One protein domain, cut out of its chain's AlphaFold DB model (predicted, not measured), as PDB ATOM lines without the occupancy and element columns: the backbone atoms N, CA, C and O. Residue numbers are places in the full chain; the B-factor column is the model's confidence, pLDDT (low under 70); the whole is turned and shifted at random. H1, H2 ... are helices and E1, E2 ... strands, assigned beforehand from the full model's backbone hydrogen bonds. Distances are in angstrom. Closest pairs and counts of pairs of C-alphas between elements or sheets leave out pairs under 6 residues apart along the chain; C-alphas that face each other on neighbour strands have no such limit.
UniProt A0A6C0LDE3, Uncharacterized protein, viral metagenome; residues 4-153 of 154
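AT A GLANCE: This is residues 4 to 153 of the 154 residues of an uncharacterized protein of viral metagenome (UniProt A0A6C0LDE3). A twisted four-strand sheet has H1 and the first part of the long helix H4 over one face, making two layers; H4 runs on far beyond the sheet and makes the long axis. H5 folds back on residues 127 to 135 of H4, and H2 packs beside residues 121 to 128. The printed part has 150 residues, mixed in class, in the order H1 E1 E2 E3 E4 H2 H3 H4 H5; E1 - E2 - E3 - E4 is a meander, each strand the antiparallel neighbour of the one before. It is only just loose, close to compact, with a radius of gyration of the C-alphas of 18.0 A, and spans 59 by 32 by 25 A.

IN THESE COORDINATES: From first to last C-alpha, E1, residues 22 to 31, measures 26.5 A; E2, 34 to 44, 27.5 A; E3, 47 to 55, 25.6 A; E4, 66 to 69, 10.4 A. H1, residues 4 to 18, measures 21.5 A from C-alpha 4 at (241.023, 266.508, 274.302); H4, 111 to 142, 45.8 A. H2 is residues 74 to 84, H3 94 to 97, and H5 147 to 153, ending at C-alpha 153 (268.398, 238.702, 286.566).

HOW THE PARTS SIT: The hairpins E1 and E2, E2 and E3, and E3 and E4 have within hydrogen-bond range N 25 and O 39, 2.8 A, N 40 and O 51, 2.8 A, and N 52 and O 68, 3.0 A. H1, height 9.4 A over the sheet, runs along the strands, 5 degrees from E2 on the local plane. On the same face, H4, height 9.0 A, is over E3. H4 touches H1 at Ile 111 and Glu 11, closest C-alphas 6.4 A, a steep tilt of 52 degrees. H2 touches H4 at a shallow 27 degrees, the same way, closest C-alphas Ile 81 and Asn 125, 6.3 A. H3 touches H2, closest C-alphas Leu 94 and Tyr 78, 6.0 A. H4 and H5 form a helical hairpin, closest C-alphas Arg 131 and Glu 150, 6.0 A. Every O i to N i+4 pair is within hydrogen-bond range in H2 and H4, 10 of 11 in H1, and 0 of 3 in H5, where 4 of 4 O i to N i+3 pairs are.

THE WHOLE: The farthest C-alphas, Lys 6 and Asn 143, are 60.0 A apart. The printed part has no cut; the link H3 to H4 is long, 13 residues. Mean pLDDT of the printed part is 86.9, under 70 at residues 20, 90 to 92, 150 to 151 and 153.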
ATOM      1  N   THR A   4     239.695 266.885 273.804       85.06
ATOM      2  CA  THR A   4     241.023 266.508 274.302       85.06
ATOM      3  C   THR A   4     241.277 267.007 275.720       85.06
ATOM      4  O   THR A   4     241.703 266.233 276.572       85.06
ATOM      5  N   PHE A   5     240.974 268.274 276.016       85.50
ATOM      6  CA  PHE A   5     241.215 268.838 277.344       85.50
ATOM      7  C   PHE A   5     240.371 268.150 278.423       85.50
ATOM      8  O   PHE A   5     240.889 267.785 279.476       85.50
ATOM      9  N   LYS A   6     239.083 267.905 278.137       89.25
ATOM     10  CA  LYS A   6     238.197 267.166 279.050       89.25
ATOM     11  C   LYS A   6     238.714 265.747 279.305       89.25
ATOM     12  O   LYS A   6     238.722 265.295 280.447       89.25
ATOM     13  N   ARG A   7     239.177 265.063 278.250       91.50
ATOM     14  CA  ARG A   7     239.776 263.727 278.348       91.50
ATOM     15  C   ARG A   7     241.023 263.741 279.235       91.50
ATOM     16  O   ARG A   7     241.083 262.952 280.170       91.50
ATOM     17  N   LEU A   8     241.962 264.657 278.990       92.38
ATOM     18  CA  LEU A   8     243.195 264.777 279.774       92.38
ATOM     19  C   LEU A   8     242.897 265.057 281.248       92.38
ATOM     20  O   LEU A   8     243.418 264.359 282.108       92.38
ATOM     21  N   ILE A   9     242.009 266.006 281.559       90.44
ATOM     22  CA  ILE A   9     241.619 266.275 282.952       90.44
ATOM     23  C   ILE A   9     241.115 265.004 283.638       90.44
ATOM     24  O   ILE A   9     241.528 264.713 284.757       90.44
ATOM     25  N   ASN A  10     240.232 264.248 282.985       91.94
ATOM     26  CA  ASN A  10     239.676 263.029 283.568       91.94
ATOM     27  C   ASN A  10     240.739 261.946 283.768       91.94
ATOM     28  O   ASN A  10     240.716 261.250 284.778       91.94
ATOM     29  N   GLU A  11     241.667 261.802 282.826       92.50
ATOM     30  CA  GLU A  11     242.778 260.860 282.945       92.50
ATOM     31  C   GLU A  11     243.700 261.208 284.114       92.50
ATOM     32  O   GLU A  11     243.961 260.359 284.959       92.50
ATOM     33  N   TYR A  12     244.142 262.460 284.205       90.56
ATOM     34  CA  TYR A  12     245.072 262.894 285.244       90.56
ATOM     35  C   TYR A  12     244.446 262.946 286.642       90.56
ATOM     36  O   TYR A  12     245.121 262.635 287.621       90.56
ATOM     37  N   LYS A  13     243.143 263.248 286.749       87.81
ATOM     38  CA  LYS A  13     242.405 263.119 288.015       87.81
ATOM     39  C   LYS A  13     242.449 261.689 288.554       87.81
ATOM     40  O   LYS A  13     242.747 261.508 289.726       87.81
ATOM     41  N   LYS A  14     242.232 260.692 287.688       86.75
ATOM     42  CA  LYS A  14     242.301 259.274 288.073       86.75
ATOM     43  C   LYS A  14     243.693 258.855 288.536       86.75
ATOM     44  O   LYS A  14     243.800 258.019 289.417       86.75
ATOM     45  N   ILE A  15     244.767 259.423 287.976       84.12
ATOM     46  CA  ILE A  15     246.124 259.098 288.449       84.12
ATOM     47  C   ILE A  15     246.308 259.516 289.900       84.12
ATOM     48  O   ILE A  15     246.845 258.734 290.670       84.12
ATOM     49  N   ASN A  16     245.867 260.718 290.279       75.62
ATOM     50  CA  ASN A  16     246.034 261.200 291.653       75.62
ATOM     51  C   ASN A  16     245.347 260.293 292.686       75.62
ATOM     52  O   ASN A  16     245.757 260.271 293.844       75.62
ATOM     53  N   GLU A  17     244.316 259.552 292.272       76.38
ATOM     54  CA  GLU A  17     243.622 258.566 293.106       76.38
ATOM     55  C   GLU A  17     244.402 257.245 293.242       76.38
ATOM     56  O   GLU A  17     244.197 256.523 294.211       76.38
ATOM     57  N   ILE A  18     245.284 256.921 292.289       77.56
ATOM     58  CA  ILE A  18     245.968 255.619 292.189       77.56
ATOM     59  C   ILE A  18     247.446 255.715 292.603       77.56
ATOM     60  O   ILE A  18     247.981 254.805 293.228       77.56
ATOM     61  N   GLU A  19     248.121 256.807 292.252       75.56
ATOM     62  CA  GLU A  19     249.566 256.996 292.407       75.56
ATOM     63  C   GLU A  19     249.842 258.239 293.257       75.56
ATOM     64  O   GLU A  19     250.078 259.335 292.750       75.56
ATOM     65  N   HIS A  20     249.848 258.065 294.580       69.50
ATOM     66  CA  HIS A  20     250.096 259.152 295.536       69.50
ATOM     67  C   HIS A  20     251.523 259.734 295.476       69.50
ATOM     68  O   HIS A  20     251.777 260.797 296.035       69.50
ATOM     69  N   ASN A  21     252.448 259.068 294.776       78.25
ATOM     70  CA  ASN A  21     253.850 259.478 294.630       78.25
ATOM     71  C   ASN A  21     254.119 260.260 293.334       78.25
ATOM     72  O   ASN A  21     255.253 260.308 292.845       78.25
ATOM     73  N   LEU A  22     253.069 260.827 292.746       86.88
ATOM     74  CA  LEU A  22     253.133 261.558 291.496       86.88
ATOM     75  C   LEU A  22     252.572 262.965 291.685       86.88
ATOM     76  O   LEU A  22     251.505 263.164 292.256       86.88
ATOM     77  N   SER A  23     253.289 263.953 291.160       88.94
ATOM     78  CA  SER A  23     252.766 265.310 290.993       88.94
ATOM     79  C   SER A  23     252.793 265.671 289.519       88.94
ATOM     80  O   SER A  23     253.709 265.272 288.798       88.94
ATOM     81  N   TYR A  24     251.788 266.411 289.051       92.31
ATOM     82  CA  TYR A  24     251.723 266.825 287.656       92.31
ATOM     83  C   TYR A  24     251.279 268.276 287.490       92.31
ATOM     84  O   TYR A  24     250.549 268.834 288.310       92.31
ATOM     85  N   LYS A  25     251.681 268.874 286.369       92.56
ATOM     86  CA  LYS A  25     251.226 270.183 285.909       92.56
ATOM     87  C   LYS A  25     250.865 270.109 284.432       92.56
ATOM     88  O   LYS A  25     251.687 269.740 283.598       92.56
ATOM     89  N   LEU A  26     249.618 270.445 284.106       92.62
ATOM     90  CA  LEU A  26     249.137 270.500 282.727       92.62
ATOM     91  C   LEU A  26     249.218 271.938 282.204       92.62
ATOM     92  O   LEU A  26     248.718 272.869 282.830       92.62
ATOM     93  N   HIS A  27     249.837 272.099 281.043       91.06
ATOM     94  CA  HIS A  27     250.056 273.363 280.358       91.06
ATOM     95  C   HIS A  27     249.339 273.358 279.009       91.06
ATOM     96  O   HIS A  27     249.434 272.387 278.258       91.06
ATOM     97  N   THR A  28     248.693 274.470 278.671       90.56
ATOM     98  CA  THR A  28     248.253 274.761 277.300       90.56
ATOM     99  C   THR A  28     249.380 275.514 276.602       90.56
ATOM    100  O   THR A  28     249.853 276.514 277.136       90.56
ATOM    101  N   ILE A  29     249.846 275.012 275.459       85.69
ATOM    102  CA  ILE A  29     250.993 275.590 274.734       85.69
ATOM    103  C   ILE A  29     250.570 276.215 273.400       85.69
ATOM    104  O   ILE A  29     251.223 277.156 272.968       85.69
ATOM    105  N   ASP A  30     249.493 275.712 272.786       78.06
ATOM    106  CA  ASP A  30     248.938 276.153 271.492       78.06
ATOM    107  C   ASP A  30     250.004 276.641 270.487       78.06
ATOM    108  O   ASP A  30     249.974 277.765 269.991       78.06
ATOM    109  N   SER A  31     251.017 275.799 270.248       80.19
ATOM    110  CA  SER A  31     252.164 276.130 269.400       80.19
ATOM    111  C   SER A  31     252.455 274.989 268.431       80.19
ATOM    112  O   SER A  31     252.774 273.861 268.828       80.19
ATOM    113  N   GLY A  32     252.339 275.284 267.135       82.75
ATOM    114  CA  GLY A  32     252.529 274.309 266.064       82.75
ATOM    115  C   GLY A  32     251.584 273.113 266.209       82.75
ATOM    116  O   GLY A  32     250.367 273.262 266.213       82.75
ATOM    117  N   ASN A  33     252.153 271.912 266.335       84.56
ATOM    118  CA  ASN A  33     251.383 270.671 266.479       84.56
ATOM    119  C   ASN A  33     251.080 270.295 267.941       84.56
ATOM    120  O   ASN A  33     250.311 269.361 268.179       84.56
ATOM    121  N   VAL A  34     251.675 270.986 268.919       86.94
ATOM    122  CA  VAL A  34     251.501 270.698 270.347       86.94
ATOM    123  C   VAL A  34     250.417 271.599 270.915       86.94
ATOM    124  O   VAL A  34     250.553 272.820 270.929       86.94
ATOM    125  N   MET A  35     249.368 270.985 271.459       88.38
ATOM    126  CA  MET A  35     248.295 271.723 272.119       88.38
ATOM    127  C   MET A  35     248.445 271.721 273.641       88.38
ATOM    128  O   MET A  35     248.272 272.762 274.277       88.38
ATOM    129  N   PHE A  36     248.833 270.580 274.219       92.06
ATOM    130  CA  PHE A  36     249.030 270.437 275.661       92.06
ATOM    131  C   PHE A  36     250.388 269.820 275.983       92.06
ATOM    132  O   PHE A  36     250.886 268.970 275.244       92.06
ATOM    133  N   ARG A  37     250.955 270.204 277.126       94.50
ATOM    134  CA  ARG A  37     252.104 269.533 277.739       94.50
ATOM    135  C   ARG A  37     251.780 269.201 279.178       94.50
ATOM    136  O   ARG A  37     251.304 270.067 279.904       94.50
ATOM    137  N   CYS A  38     252.066 267.982 279.595       94.69
ATOM    138  CA  CYS A  38     252.050 267.622 280.998       94.69
ATOM    139  C   CYS A  38     253.474 267.400 281.494       94.69
ATOM    140  O   CYS A  38     254.207 266.602 280.910       94.69
ATOM    141  N   ASP A  39     253.828 268.100 282.565       95.25
ATOM    142  CA  ASP A  39     255.055 267.874 283.319       95.25
ATOM    143  C   ASP A  39     254.693 267.030 284.539       95.25
ATOM    144  O   ASP A  39     253.766 267.378 285.269       95.25
ATOM    145  N   ILE A  40     255.391 265.919 284.746       94.12
ATOM    146  CA  ILE A  40     255.125 264.971 285.826       94.12
ATOM    147  C   ILE A  40     256.428 264.730 286.584       94.12
ATOM    148  O   ILE A  40     257.431 264.362 285.974       94.12
ATOM    149  N   ASN A  41     256.400 264.873 287.906       93.94
ATOM    150  CA  ASN A  41     257.443 264.328 288.771       93.94
ATOM    151  C   ASN A  41     256.934 263.013 289.346       93.94
ATOM    152  O   ASN A  41     255.860 262.959 289.949       93.94
ATOM    153  N   PHE A  42     257.701 261.961 289.111       89.12
ATOM    154  CA  PHE A  42     257.323 260.586 289.377       89.12
ATOM    155  C   PHE A  42     258.442 259.896 290.155       89.12
ATOM    156  O   PHE A  42     259.602 259.948 289.747       89.12
ATOM    157  N   PHE A  43     258.100 259.250 291.268       90.44
ATOM    158  CA  PHE A  43     259.060 258.509 292.081       90.44
ATOM    159  C   PHE A  43     258.933 257.003 291.847       90.44
ATOM    160  O   PHE A  43     257.859 256.426 292.015       90.44
ATOM    161  N   TYR A  44     260.035 256.352 291.481       91.25
ATOM    162  CA  TYR A  44     260.067 254.922 291.173       91.25
ATOM    163  C   TYR A  44     261.430 254.319 291.476       91.25
ATOM    164  O   TYR A  44     262.454 254.966 291.270       91.25
ATOM    165  N   ASN A  45     261.457 253.096 292.012       89.50
ATOM    166  CA  ASN A  45     262.689 252.418 292.439       89.50
ATOM    167  C   ASN A  45     263.619 253.302 293.296       89.50
ATOM    168  O   ASN A  45     264.840 253.244 293.184       89.50
ATOM    169  N   LYS A  46     263.030 254.112 294.187       89.50
ATOM    170  CA  LYS A  46     263.731 255.056 295.078       89.50
ATOM    171  C   LYS A  46     264.420 256.236 294.372       89.50
ATOM    172  O   LYS A  46     265.256 256.900 294.979       89.50
ATOM    173  N   LEU A  47     264.078 256.499 293.113       91.06
ATOM    174  CA  LEU A  47     264.613 257.593 292.309       91.06
ATOM    175  C   LEU A  47     263.487 258.491 291.795       91.06
ATOM    176  O   LEU A  47     262.381 258.033 291.511       91.06
ATOM    177  N   GLU A  48     263.790 259.777 291.656       93.25
ATOM    178  CA  GLU A  48     262.889 260.756 291.055       93.25
ATOM    179  C   GLU A  48     263.132 260.860 289.543       93.25
ATOM    180  O   GLU A  48     264.273 260.935 289.075       93.25
ATOM    181  N   TYR A  49     262.044 260.902 288.780       94.25
ATOM    182  CA  TYR A  49     262.037 261.058 287.333       94.25
ATOM    183  C   TYR A  49     261.155 262.235 286.929       94.25
ATOM    184  O   TYR A  49     260.010 262.359 287.368       94.25
ATOM    185  N   ARG A  50     261.678 263.072 286.030       95.94
ATOM    186  CA  ARG A  50     260.949 264.180 285.408       95.94
ATOM    187  C   ARG A  50     260.448 263.740 284.047       95.94
ATOM    188  O   ARG A  50     261.248 263.502 283.142       95.94
ATOM    189  N   ILE A  51     259.139 263.637 283.893       96.12
ATOM    190  CA  ILE A  51     258.499 263.218 282.651       96.12
ATOM    191  C   ILE A  51     257.839 264.423 281.995       96.12
ATOM    192  O   ILE A  51     257.156 265.200 282.659       96.12
ATOM    193  N   LYS A  52     258.002 264.555 280.680       96.44
ATOM    194  CA  LYS A  52     257.257 265.527 279.874       96.44
ATOM    195  C   LYS A  52     256.495 264.799 278.784       96.44
ATOM    196  O   LYS A  52     257.094 264.056 278.008       96.44
ATOM    197  N   ILE A  53     255.189 265.026 278.713       95.94
ATOM    198  CA  ILE A  53     254.310 264.411 277.716       95.94
ATOM    199  C   ILE A  53     253.653 265.511 276.897       95.94
ATOM    200  O   ILE A  53     253.038 266.420 277.448       95.94
ATOM    201  N   TYR A  54     253.783 265.427 275.579       94.94
ATOM    202  CA  TYR A  54     253.288 266.428 274.643       94.94
ATOM    203  C   TYR A  54     252.131 265.845 273.842       94.94
ATOM    204  O   TYR A  54     252.283 264.820 273.180       94.94
ATOM    205  N   TYR A  55     250.987 266.514 273.866       93.69
ATOM    206  CA  TYR A  55     249.758 266.075 273.216       93.69
ATOM    207  C   TYR A  55     249.399 267.002 272.057       93.69
ATOM    208  O   TYR A  55     249.492 268.227 272.176       93.69
ATOM    209  N   ASN A  56     248.945 266.421 270.947       91.62
ATOM    210  CA  ASN A  56     248.334 267.174 269.853       91.62
ATOM    211  C   ASN A  56     246.820 267.333 270.058       91.62
ATOM    212  O   ASN A  56     246.221 266.774 270.977       91.62
ATOM    213  N   LYS A  57     246.190 268.066 269.138       89.25
ATOM    214  CA  LYS A  57     244.731 268.231 269.062       89.25
ATOM    215  C   LYS A  57     243.955 266.949 268.725       89.25
ATOM    216  O   LYS A  57     242.735 266.942 268.825       89.25
ATOM    217  N   LEU A  58     244.641 265.900 268.266       90.88
ATOM    218  CA  LEU A  58     244.034 264.635 267.843       90.88
ATOM    219  C   LEU A  58     243.987 263.605 268.976       90.88
ATOM    220  O   LEU A  58     243.326 262.583 268.832       90.88
ATOM    221  N   TYR A  59     244.620 263.869 270.120       91.25
ATOM    222  CA  TYR A  59     244.475 263.031 271.305       91.25
ATOM    223  C   TYR A  59     243.004 262.991 271.768       91.25
ATOM    224  O   TYR A  59     242.373 264.053 271.860       91.25
ATOM    225  N   PRO A  60     242.433 261.811 272.094       92.75
ATOM    226  CA  PRO A  60     243.083 260.502 272.277       92.75
ATOM    227  C   PRO A  60     243.086 259.584 271.040       92.75
ATOM    228  O   PRO A  60     243.454 258.420 271.155       92.75
ATOM    229  N   PHE A  61     242.667 260.056 269.865       92.19
ATOM    230  CA  PHE A  61     242.652 259.257 268.626       92.19
ATOM    231  C   PHE A  61     244.051 259.015 268.046       92.19
ATOM    232  O   PHE A  61     244.223 258.180 267.164       92.19
ATOM    233  N   GLN A  62     245.048 259.740 268.549       91.56
ATOM    234  CA  GLN A  62     246.465 259.513 268.300       91.56
ATOM    235  C   GLN A  62     247.221 259.480 269.631       91.56
ATOM    236  O   GLN A  62     246.774 260.128 270.588       91.56
ATOM    237  N   PRO A  63     248.364 258.770 269.696       92.69
ATOM    238  CA  PRO A  63     249.221 258.798 270.871       92.69
ATOM    239  C   PRO A  63     249.755 260.213 271.134       92.69
ATOM    240  O   PRO A  63     249.690 261.092 270.266       92.69
ATOM    241  N   PRO A  64     250.325 260.456 272.327       93.62
ATOM    242  CA  PRO A  64     251.109 261.659 272.565       93.62
ATOM    243  C   PRO A  64     252.194 261.832 271.493       93.62
ATOM    244  O   PRO A  64     252.858 260.875 271.102       93.62
ATOM    245  N   LEU A  65     252.414 263.071 271.054       92.00
ATOM    246  CA  LEU A  65     253.416 263.414 270.042       92.00
ATOM    247  C   LEU A  65     254.841 263.107 270.492       92.00
ATOM    248  O   LEU A  65     255.706 262.778 269.681       92.00
ATOM    249  N   LYS A  66     255.115 263.326 271.778       92.50
ATOM    250  CA  LYS A  66     256.459 263.236 272.336       92.50
ATOM    251  C   LYS A  66     256.377 262.882 273.808       92.50
ATOM    252  O   LYS A  66     255.506 263.377 274.523       92.50
ATOM    253  N   LEU A  67     257.331 262.070 274.246       95.19
ATOM    254  CA  LEU A  67     257.541 261.739 275.643       95.19
ATOM    255  C   LEU A  67     259.030 261.846 275.965       95.19
ATOM    256  O   LEU A  67     259.876 261.331 275.226       95.19
ATOM    257  N   GLU A  68     259.342 262.532 277.056       95.62
ATOM    258  CA  GLU A  68     260.696 262.681 277.577       95.62
ATOM    259  C   GLU A  68     260.781 262.183 279.017       95.62
ATOM    260  O   GLU A  68     259.868 262.422 279.803       95.62
ATOM    261  N   ILE A  69     261.891 261.527 279.351       94.81
ATOM    262  CA  ILE A  69     262.256 261.097 280.704       94.81
ATOM    263  C   ILE A  69     263.595 261.755 281.030       94.81
ATOM    264  O   ILE A  69     264.586 261.494 280.347       94.81
ATOM    265  N   ASN A  70     263.640 262.611 282.051       94.50
ATOM    266  CA  ASN A  70     264.813 263.415 282.413       94.50
ATOM    267  C   ASN A  70     265.410 264.116 281.178       94.50
ATOM    268  O   ASN A  70     266.581 263.922 280.852       94.50
ATOM    269  N   ASP A  71     264.553 264.823 280.432       94.00
ATOM    270  CA  ASP A  71     264.872 265.546 279.187       94.00
ATOM    271  C   ASP A  71     265.384 264.670 278.023       94.00
ATOM    272  O   ASP A  71     265.773 265.173 276.968       94.00
ATOM    273  N   ASN A  72     265.343 263.341 278.162       93.62
ATOM    274  CA  ASN A  72     265.697 262.409 277.098       93.62
ATOM    275  C   ASN A  72     264.444 261.864 276.420       93.62
ATOM    276  O   ASN A  72     263.591 261.253 277.061       93.62
ATOM    277  N   ASN A  73     264.362 262.023 275.099       93.06
ATOM    278  CA  ASN A  73     263.281 261.447 274.303       93.06
ATOM    279  C   ASN A  73     263.225 259.916 274.484       93.06
ATOM    280  O   ASN A  73     264.237 259.228 274.307       93.06
ATOM    281  N   ILE A  74     262.041 259.378 274.784       91.12
ATOM    282  CA  ILE A  74     261.849 257.945 275.039       91.12
ATOM    283  C   ILE A  74     262.268 257.063 273.858       91.12
ATOM    284  O   ILE A  74     262.826 255.990 274.066       91.12
ATOM    285  N   PHE A  75     262.118 257.525 272.612       88.69
ATOM    286  CA  PHE A  75     262.569 256.776 271.438       88.69
ATOM    287  C   PHE A  75     264.093 256.639 271.388       88.69
ATOM    288  O   PHE A  75     264.606 255.597 270.973       88.69
ATOM    289  N   ASN A  76     264.832 257.642 271.869       89.75
ATOM    290  CA  ASN A  76     266.283 257.533 272.027       89.75
ATOM    291  C   ASN A  76     266.640 256.551 273.151       89.75
ATOM    292  O   ASN A  76     267.602 255.790 273.019       89.75
ATOM    293  N   LEU A  77     265.844 256.514 274.226       89.56
ATOM    294  CA  LEU A  77     266.000 255.527 275.295       89.56
ATOM    295  C   LEU A  77     265.736 254.106 274.787       89.56
ATOM    296  O   LEU A  77     266.566 253.237 275.040       89.56
ATOM    297  N   TYR A  78     264.687 253.872 273.991       88.25
ATOM    298  CA  TYR A  78     264.438 252.570 273.360       88.25
ATOM    299  C   TYR A  78     265.619 252.113 272.509       88.25
ATOM    300  O   TYR A  78     266.089 250.991 272.680       88.25
ATOM    301  N   LYS A  79     266.149 252.981 271.634       86.69
ATOM    302  CA  LYS A  79     267.329 252.662 270.809       86.69
ATOM    303  C   LYS A  79     268.526 252.267 271.674       86.69
ATOM    304  O   LYS A  79     269.177 251.256 271.420       86.69
ATOM    305  N   LYS A  80     268.788 253.038 272.733       87.56
ATOM    306  CA  LYS A  80     269.873 252.771 273.683       87.56
ATOM    307  C   LYS A  80     269.662 251.451 274.426       87.56
ATOM    308  O   LYS A  80     270.619 250.702 274.583       87.56
ATOM    309  N   ILE A  81     268.440 251.159 274.868       86.81
ATOM    310  CA  ILE A  81     268.079 249.911 275.555       86.81
ATOM    311  C   ILE A  81     268.248 248.714 274.626       86.81
ATOM    312  O   ILE A  81     268.856 247.733 275.041       86.81
ATOM    313  N   MET A  82     267.769 248.803 273.382       86.00
ATOM    314  CA  MET A  82     267.940 247.754 272.377       86.00
ATOM    315  C   MET A  82     269.410 247.444 272.133       86.00
ATOM    316  O   MET A  82     269.811 246.293 272.220       86.00
ATOM    317  N   TYR A  83     270.222 248.474 271.885       84.38
ATOM    318  CA  TYR A  83     271.657 248.304 271.666       84.38
ATOM    319  C   TYR A  83     272.344 247.634 272.864       84.38
ATOM    320  O   TYR A  83     273.188 246.758 272.715       84.38
ATOM    321  N   LYS A  84     271.957 248.039 274.074       83.88
ATOM    322  CA  LYS A  84     272.530 247.560 275.334       83.88
ATOM    323  C   LYS A  84     272.073 246.162 275.754       83.88
ATOM    324  O   LYS A  84     272.795 245.492 276.485       83.88
ATOM    325  N   ASN A  85     270.878 245.750 275.342       77.69
ATOM    326  CA  ASN A  85     270.245 244.490 275.727       77.69
ATOM    327  C   ASN A  85     269.943 243.613 274.505       77.69
ATOM    328  O   ASN A  85     269.019 242.804 274.549       77.69
ATOM    329  N   SER A  86     270.710 243.756 273.422       76.75
ATOM    330  CA  SER A  86     270.505 243.031 272.159       76.75
ATOM    331  C   SER A  86     270.512 241.510 272.329       76.75
ATOM    332  O   SER A  86     269.826 240.807 271.603       76.75
ATOM    333  N   THR A  87     271.226 240.997 273.335       72.12
ATOM    334  CA  THR A  87     271.253 239.564 273.666       72.12
ATOM    335  C   THR A  87     269.955 239.048 274.297       72.12
ATOM    336  O   THR A  87     269.741 237.844 274.326       72.12
ATOM    337  N   LEU A  88     269.129 239.932 274.867       70.00
ATOM    338  CA  LEU A  88     267.874 239.594 275.558       70.00
ATOM    339  C   LEU A  88     266.649 239.928 274.714       70.00
ATOM    340  O   LEU A  88     265.627 239.250 274.755       70.00
ATOM    341  N   LEU A  89     266.737 241.034 273.986       72.44
ATOM    342  CA  LEU A  89     265.658 241.529 273.165       72.44
ATOM    343  C   LEU A  89     265.839 240.945 271.769       72.44
ATOM    344  O   LEU A  89     266.655 241.444 270.999       72.44
ATOM    345  N   ASN A  90     265.064 239.903 271.446       66.12
ATOM    346  CA  ASN A  90     264.926 239.403 270.073       66.12
ATOM    347  C   ASN A  90     264.782 240.606 269.138       66.12
ATOM    348  O   ASN A  90     263.864 241.385 269.394       66.12
ATOM    349  N   ASN A  91     265.646 240.707 268.111       63.69
ATOM    350  CA  ASN A  91     265.930 241.798 267.140       63.69
ATOM    351  C   ASN A  91     264.785 242.733 266.662       63.69
ATOM    352  O   ASN A  91     265.010 243.654 265.882       63.69
ATOM    353  N   ASN A  92     263.556 242.526 267.103       68.56
ATOM    354  CA  ASN A  92     262.406 243.398 266.950       68.56
ATOM    355  C   ASN A  92     262.649 244.797 267.535       68.56
ATOM    356  O   ASN A  92     263.137 244.940 268.658       68.56
ATOM    357  N   CYS A  93     262.203 245.840 266.826       73.38
ATOM    358  CA  CYS A  93     262.266 247.202 267.353       73.38
ATOM    359  C   CYS A  93     261.371 247.364 268.588       73.38
ATOM    360  O   CYS A  93     260.150 247.237 268.483       73.38
ATOM    361  N   LEU A  94     261.949 247.753 269.731       77.19
ATOM    362  CA  LEU A  94     261.177 248.209 270.895       77.19
ATOM    363  C   LEU A  94     260.252 249.375 270.525       77.19
ATOM    364  O   LEU A  94     259.130 249.446 271.011       77.19
ATOM    365  N   CYS A  95     260.677 250.237 269.597       74.88
ATOM    366  CA  CYS A  95     259.854 251.328 269.085       74.88
ATOM    367  C   CYS A  95     258.540 250.852 268.443       74.88
ATOM    368  O   CYS A  95     257.522 251.514 268.601       74.88
ATOM    369  N   CYS A  96     258.552 249.703 267.759       76.94
ATOM    370  CA  CYS A  96     257.380 249.123 267.096       76.94
ATOM    371  C   CYS A  96     256.489 248.331 268.055       76.94
ATOM    372  O   CYS A  96     255.360 248.016 267.703       76.94
ATOM    373  N   LYS A  97     256.986 247.990 269.250       81.56
ATOM    374  CA  LYS A  97     256.211 247.344 270.322       81.56
ATOM    375  C   LYS A  97     255.723 248.331 271.380       81.56
ATOM    376  O   LYS A  97     254.827 248.002 272.147       81.56
ATOM    377  N   SER A  98     256.309 249.525 271.413       84.12
ATOM    378  CA  SER A  98     255.903 250.603 272.304       84.12
ATOM    379  C   SER A  98     254.444 250.967 272.065       84.12
ATOM    380  O   SER A  98     253.987 251.059 270.921       84.12
ATOM    381  N   LEU A  99     253.743 251.253 273.155       86.38
ATOM    382  CA  LEU A  99     252.405 251.836 273.147       86.38
ATOM    383  C   LEU A  99     252.354 253.193 272.420       86.38
ATOM    384  O   LEU A  99     251.303 253.603 271.947       86.38
ATOM    385  N   LEU A 100     253.491 253.885 272.293       82.25
ATOM    386  CA  LEU A 100     253.590 255.162 271.582       82.25
ATOM    387  C   LEU A 100     253.694 255.000 270.058       82.25
ATOM    388  O   LEU A 100     253.709 255.996 269.337       82.25
ATOM    389  N   CYS A 101     253.786 253.769 269.548       84.00
ATOM    390  CA  CYS A 101     253.676 253.514 268.119       84.00
ATOM    391  C   CYS A 101     252.207 253.621 267.689       84.00
ATOM    392  O   CYS A 101     251.340 253.021 268.321       84.00
ATOM    393  N   ASN A 102     251.924 254.320 266.585       81.88
ATOM    394  CA  ASN A 102     250.553 254.510 266.087       81.88
ATOM    395  C   ASN A 102     249.790 253.193 265.872       81.88
ATOM    396  O   ASN A 102     248.577 253.175 266.031       81.88
ATOM    397  N   SER A 103     250.478 252.101 265.529       86.12
ATOM    398  CA  SER A 103     249.859 250.783 265.336       86.12
ATOM    399  C   SER A 103     249.402 250.113 266.635       86.12
ATOM    400  O   SER A 103     248.583 249.204 266.583       86.12
ATOM    401  N   ASN A 104     249.940 250.535 267.782       89.94
ATOM    402  CA  ASN A 104     249.662 249.943 269.095       89.94
ATOM    403  C   ASN A 104     248.840 250.874 269.994       89.94
ATOM    404  O   ASN A 104     248.504 250.506 271.123       89.94
ATOM    405  N   TRP A 105     248.574 252.092 269.524       92.50
ATOM    406  CA  TRP A 105     247.764 253.060 270.234       92.50
ATOM    407  C   TRP A 105     246.297 252.895 269.854       92.50
ATOM    408  O   TRP A 105     245.940 252.844 268.678       92.50
ATOM    409  N   ASP A 106     245.438 252.903 270.861       92.88
ATOM    410  CA  ASP A 106     243.995 252.954 270.692       92.88
ATOM    411  C   ASP A 106     243.390 253.923 271.723       92.88
ATOM    412  O   ASP A 106     244.021 254.294 272.714       92.88
ATOM    413  N   VAL A 107     242.145 254.345 271.501       93.06
ATOM    414  CA  VAL A 107     241.464 255.348 272.342       93.06
ATOM    415  C   VAL A 107     241.143 254.872 273.766       93.06
ATOM    416  O   VAL A 107     240.736 255.690 274.600       93.06
ATOM    417  N   SER A 108     241.281 253.575 274.063       92.44
ATOM    418  CA  SER A 108     241.160 253.027 275.418       92.44
ATOM    419  C   SER A 108     242.441 253.240 276.232       92.44
ATOM    420  O   SER A 108     242.376 253.356 277.460       92.44
ATOM    421  N   LYS A 109     243.593 253.385 275.558       93.88
ATOM    422  CA  LYS A 109     244.856 253.751 276.198       93.88
ATOM    423  C   LYS A 109     244.783 255.167 276.760       93.88
ATOM    424  O   LYS A 109     244.055 256.043 276.290       93.88
ATOM    425  N   ASN A 110     245.508 255.357 277.852       93.06
ATOM    426  CA  ASN A 110     245.490 256.573 278.650       93.06
ATOM    427  C   ASN A 110     246.840 256.749 279.353       93.06
ATOM    428  O   ASN A 110     247.745 255.922 279.224       93.06
ATOM    429  N   ILE A 111     246.954 257.812 280.137       92.69
ATOM    430  CA  ILE A 111     248.144 258.119 280.927       92.69
ATOM    431  C   ILE A 111     248.650 256.994 281.849       92.69
ATOM    432  O   ILE A 111     249.859 256.866 282.003       92.69
ATOM    433  N   ILE A 112     247.787 256.143 282.414       92.06
ATOM    434  CA  ILE A 112     248.226 255.030 283.277       92.06
ATOM    435  C   ILE A 112     249.074 254.053 282.459       92.06
ATOM    436  O   ILE A 112     250.185 253.712 282.850       92.06
ATOM    437  N   HIS A 113     248.606 253.702 281.261       93.44
ATOM    438  CA  HIS A 113     249.352 252.845 280.339       93.44
ATOM    439  C   HIS A 113     250.669 253.490 279.880       93.44
ATOM    440  O   HIS A 113     251.669 252.805 279.679       93.44
ATOM    441  N   ILE A 114     250.686 254.817 279.718       93.62
ATOM    442  CA  ILE A 114     251.914 255.557 279.398       93.62
ATOM    443  C   ILE A 114     252.907 255.494 280.572       93.62
ATOM    444  O   ILE A 114     254.101 255.302 280.350       93.62
ATOM    445  N   LEU A 115     252.438 255.617 281.817       92.12
ATOM    446  CA  LEU A 115     253.278 255.480 283.012       92.12
ATOM    447  C   LEU A 115     253.833 254.058 283.161       92.12
ATOM    448  O   LEU A 115     255.005 253.898 283.495       92.12
ATOM    449  N   GLU A 116     253.041 253.027 282.870       91.88
ATOM    450  CA  GLU A 116     253.522 251.640 282.826       91.88
ATOM    451  C   GLU A 116     254.623 251.446 281.777       91.88
ATOM    452  O   GLU A 116     255.626 250.785 282.038       91.88
ATOM    453  N   GLU A 117     254.472 252.053 280.600       91.75
ATOM    454  CA  GLU A 117     255.495 252.027 279.554       91.75
ATOM    455  C   GLU A 117     256.790 252.724 280.008       91.75
ATOM    456  O   GLU A 117     257.889 252.215 279.779       91.75
ATOM    457  N   ILE A 118     256.680 253.853 280.715       92.25
ATOM    458  CA  ILE A 118     257.825 254.544 281.326       92.25
ATOM    459  C   ILE A 118     258.524 253.648 282.355       92.25
ATOM    460  O   ILE A 118     259.750 253.527 282.308       92.25
ATOM    461  N   LYS A 119     257.768 253.002 283.255       92.31
ATOM    462  CA  LYS A 119     258.312 252.069 284.259       92.31
ATOM    463  C   LYS A 119     259.116 250.955 283.583       92.31
ATOM    464  O   LYS A 119     260.283 250.769 283.914       92.31
ATOM    465  N   LYS A 120     258.569 250.333 282.530       90.38
ATOM    466  CA  LYS A 120     259.279 249.315 281.730       90.38
ATOM    467  C   LYS A 120     260.597 249.830 281.148       90.38
ATOM    468  O   LYS A 120     261.610 249.134 281.188       90.38
ATOM    469  N   VAL A 121     260.609 251.048 280.599       90.12
ATOM    470  CA  VAL A 121     261.833 251.668 280.060       90.12
ATOM    471  C   VAL A 121     262.889 251.864 281.145       90.12
ATOM    472  O   VAL A 121     264.071 251.597 280.903       90.12
ATOM    473  N   ILE A 122     262.476 252.311 282.333       91.31
ATOM    474  CA  ILE A 122     263.362 252.469 283.489       91.31
ATOM    475  C   ILE A 122     263.935 251.107 283.902       91.31
ATOM    476  O   ILE A 122     265.160 250.966 283.972       91.31
ATOM    477  N   ASP A 123     263.083 250.095 284.062       90.75
ATOM    478  CA  ASP A 123     263.479 248.749 284.488       90.75
ATOM    479  C   ASP A 123     264.481 248.109 283.516       90.75
ATOM    480  O   ASP A 123     265.503 247.564 283.937       90.75
ATOM    481  N   TYR A 124     264.278 248.247 282.202       87.62
ATOM    482  CA  TYR A 124     265.237 247.751 281.209       87.62
ATOM    483  C   TYR A 124     266.608 248.431 281.293       87.62
ATOM    484  O   TYR A 124     267.645 247.803 281.040       87.62
ATOM    485  N   ASN A 125     266.642 249.726 281.611       87.25
ATOM    486  CA  ASN A 125     267.903 250.435 281.785       87.25
ATOM    487  C   ASN A 125     268.596 250.025 283.095       87.25
ATOM    488  O   ASN A 125     269.817 249.855 283.100       87.25
ATOM    489  N   GLU A 126     267.842 249.815 284.175       89.19
ATOM    490  CA  GLU A 126     268.376 249.286 285.434       89.19
ATOM    491  C   GLU A 126     268.931 247.870 285.282       89.19
ATOM    492  O   GLU A 126     270.042 247.599 285.739       89.19
ATOM    493  N   LEU A 127     268.204 246.982 284.602       86.75
ATOM    494  CA  LEU A 127     268.635 245.612 284.330       86.75
ATOM    495  C   LEU A 127     269.992 245.592 283.617       86.75
ATOM    496  O   LEU A 127     270.905 244.867 284.019       86.75
ATOM    497  N   TYR A 128     270.170 246.448 282.608       85.38
ATOM    498  CA  TYR A 128     271.455 246.593 281.929       85.38
ATOM    499  C   TYR A 128     272.585 247.013 282.882       85.38
ATOM    500  O   TYR A 128     273.696 246.481 282.814       85.38
ATOM    501  N   ILE A 129     272.323 247.976 283.774       87.94
ATOM    502  CA  ILE A 129     273.314 248.437 284.754       87.94
ATOM    503  C   ILE A 129     273.676 247.297 285.713       87.94
ATOM    504  O   ILE A 129     274.865 247.038 285.913       87.94
ATOM    505  N   LYS A 130     272.675 246.585 286.247       88.06
ATOM    506  CA  LYS A 130     272.861 245.434 287.145       88.06
ATOM    507  C   LYS A 130     273.731 244.356 286.496       88.06
ATOM    508  O   LYS A 130     274.719 243.945 287.095       88.06
ATOM    509  N   ARG A 131     273.459 243.991 285.238       85.62
ATOM    510  CA  ARG A 131     274.277 243.036 284.462       85.62
ATOM    511  C   ARG A 131     275.727 243.492 284.305       85.62
ATOM    512  O   ARG A 131     276.657 242.730 284.564       85.62
ATOM    513  N   LYS A 132     275.942 244.762 283.944       85.75
ATOM    514  CA  LYS A 132     277.295 245.322 283.796       85.75
ATOM    515  C   LYS A 132     278.075 245.291 285.114       85.75
ATOM    516  O   LYS A 132     279.276 245.023 285.101       85.75
ATOM    517  N   LEU A 133     277.417 245.581 286.236       89.31
ATOM    518  CA  LEU A 133     278.026 245.500 287.565       89.31
ATOM    519  C   LEU A 133     278.326 244.051 287.954       89.31
ATOM    520  O   LEU A 133     279.441 243.771 288.383       89.31
ATOM    521  N   LEU A 134     277.384 243.134 287.734       87.94
ATOM    522  CA  LEU A 134     277.553 241.708 288.006       87.94
ATOM    523  C   LEU A 134     278.747 241.125 287.247       87.94
ATOM    524  O   LEU A 134     279.595 240.489 287.861       87.94
ATOM    525  N   LYS A 135     278.888 241.430 285.949       85.31
ATOM    526  CA  LYS A 135     280.060 241.034 285.147       85.31
ATOM    527  C   LYS A 135     281.376 241.537 285.736       85.31
ATOM    528  O   LYS A 135     282.345 240.786 285.807       85.31
ATOM    529  N   LYS A 136     281.418 242.797 286.183       88.56
ATOM    530  CA  LYS A 136     282.610 243.370 286.829       88.56
ATOM    531  C   LYS A 136     282.937 242.681 288.152       88.56
ATOM    532  O   LYS A 136     284.107 242.440 288.427       88.56
ATOM    533  N   ILE A 137     281.922 242.396 288.966       89.12
ATOM    534  CA  ILE A 137     282.080 241.715 290.256       89.12
ATOM    535  C   ILE A 137     282.565 240.283 290.024       89.12
ATOM    536  O   ILE A 137     283.581 239.903 290.594       89.12
ATOM    537  N   ALA A 138     281.909 239.524 289.143       88.19
ATOM    538  CA  ALA A 138     282.310 238.166 288.789       88.19
ATOM    539  C   ALA A 138     283.776 238.130 288.345       88.19
ATOM    540  O   ALA A 138     284.585 237.462 288.977       88.19
ATOM    541  N   LEU A 139     284.157 238.958 287.367       89.06
ATOM    542  CA  LEU A 139     285.537 239.007 286.886       89.06
ATOM    543  C   LEU A 139     286.536 239.351 288.003       89.06
ATOM    544  O   LEU A 139     287.599 238.744 288.079       89.06
ATOM    545  N   LYS A 140     286.190 240.286 288.897       92.44
ATOM    546  CA  LYS A 140     287.056 240.688 290.013       92.44
ATOM    547  C   LYS A 140     287.301 239.558 291.019       92.44
ATOM    548  O   LYS A 140     288.402 239.478 291.553       92.44
ATOM    549  N   TYR A 141     286.287 238.747 291.322       91.81
ATOM    550  CA  TYR A 141     286.353 237.765 292.412       91.81
ATOM    551  C   TYR A 141     286.597 236.327 291.950       91.81
ATOM    552  O   TYR A 141     287.173 235.553 292.707       91.81
ATOM    553  N   THR A 142     286.185 235.956 290.737       88.31
ATOM    554  CA  THR A 142     286.366 234.596 290.204       88.31
ATOM    555  C   THR A 142     287.413 234.519 289.100       88.31
ATOM    556  O   THR A 142     287.826 233.420 288.744       88.31
ATOM    557  N   ASN A 143     287.837 235.662 288.543       86.19
ATOM    558  CA  ASN A 143     288.663 235.735 287.333       86.19
ATOM    559  C   ASN A 143     288.064 234.950 286.146       86.19
ATOM    560  O   ASN A 143     288.780 234.477 285.266       86.19
ATOM    561  N   GLN A 144     286.739 234.784 286.133       80.88
ATOM    562  CA  GLN A 144     286.002 234.058 285.105       80.88
ATOM    563  C   GLN A 144     284.893 234.933 284.523       80.88
ATOM    564  O   GLN A 144     284.260 235.735 285.214       80.88
ATOM    565  N   HIS A 145     284.617 234.726 283.237       78.50
ATOM    566  CA  HIS A 145     283.423 235.251 282.590       78.50
ATOM    567  C   HIS A 145     282.242 234.328 282.909       78.50
ATOM    568  O   HIS A 145     282.119 233.241 282.354       78.50
ATOM    569  N   LEU A 146     281.387 234.751 283.839       75.38
ATOM    570  CA  LEU A 146     280.206 233.996 284.268       75.38
ATOM    571  C   LEU A 146     278.948 234.515 283.557       75.38
ATOM    572  O   LEU A 146     278.023 235.023 284.189       75.38
ATOM    573  N   ASP A 147     278.932 234.425 282.226       72.19
ATOM    574  CA  ASP A 147     277.872 235.010 281.390       72.19
ATOM    575  C   ASP A 147     276.475 234.430 281.683       72.19
ATOM    576  O   ASP A 147     275.470 235.122 281.525       72.19
ATOM    577  N   TYR A 148     276.402 233.199 282.199       74.69
ATOM    578  CA  TYR A 148     275.148 232.565 282.611       74.69
ATOM    579  C   TYR A 148     274.489 233.247 283.821       74.69
ATOM    580  O   TYR A 148     273.272 233.169 283.971       74.69
ATOM    581  N   LEU A 149     275.244 233.966 284.665       74.38
ATOM    582  CA  LEU A 149     274.669 234.680 285.814       74.38
ATOM    583  C   LEU A 149     273.707 235.791 285.385       74.38
ATOM    584  O   LEU A 149     272.818 236.170 286.142       74.38
ATOM    585  N   GLU A 150     273.849 236.298 284.159       68.81
ATOM    586  CA  GLU A 150     272.933 237.297 283.614       68.81
ATOM    587  C   GLU A 150     271.512 236.756 283.413       68.81
ATOM    588  O   GLU A 150     270.573 237.547 283.414       68.81
ATOM    589  N   GLN A 151     271.345 235.435 283.274       69.69
ATOM    590  CA  GLN A 151     270.036 234.793 283.116       69.69
ATOM    591  C   GLN A 151     269.221 234.799 284.417       69.69
ATOM    592  O   GLN A 151     268.001 234.791 284.356       69.69
ATOM    593  N   TYR A 152     269.875 234.885 285.580       72.12
ATOM    594  CA  TYR A 152     269.213 234.945 286.893       72.12
ATOM    595  C   TYR A 152     268.699 236.346 287.263       72.12
ATOM    596  O   TYR A 152     268.153 236.538 288.346       72.12
ATOM    597  N   LEU A 153     268.917 237.342 286.397       68.19
ATOM    598  CA  LEU A 153     268.398 238.702 286.566       68.19
ATOM    599  C   LEU A 153     267.097 238.953 285.779       68.19
ATOM    600  O   LEU A 153     266.573 240.067 285.857       68.19
TER     601      LEU A 153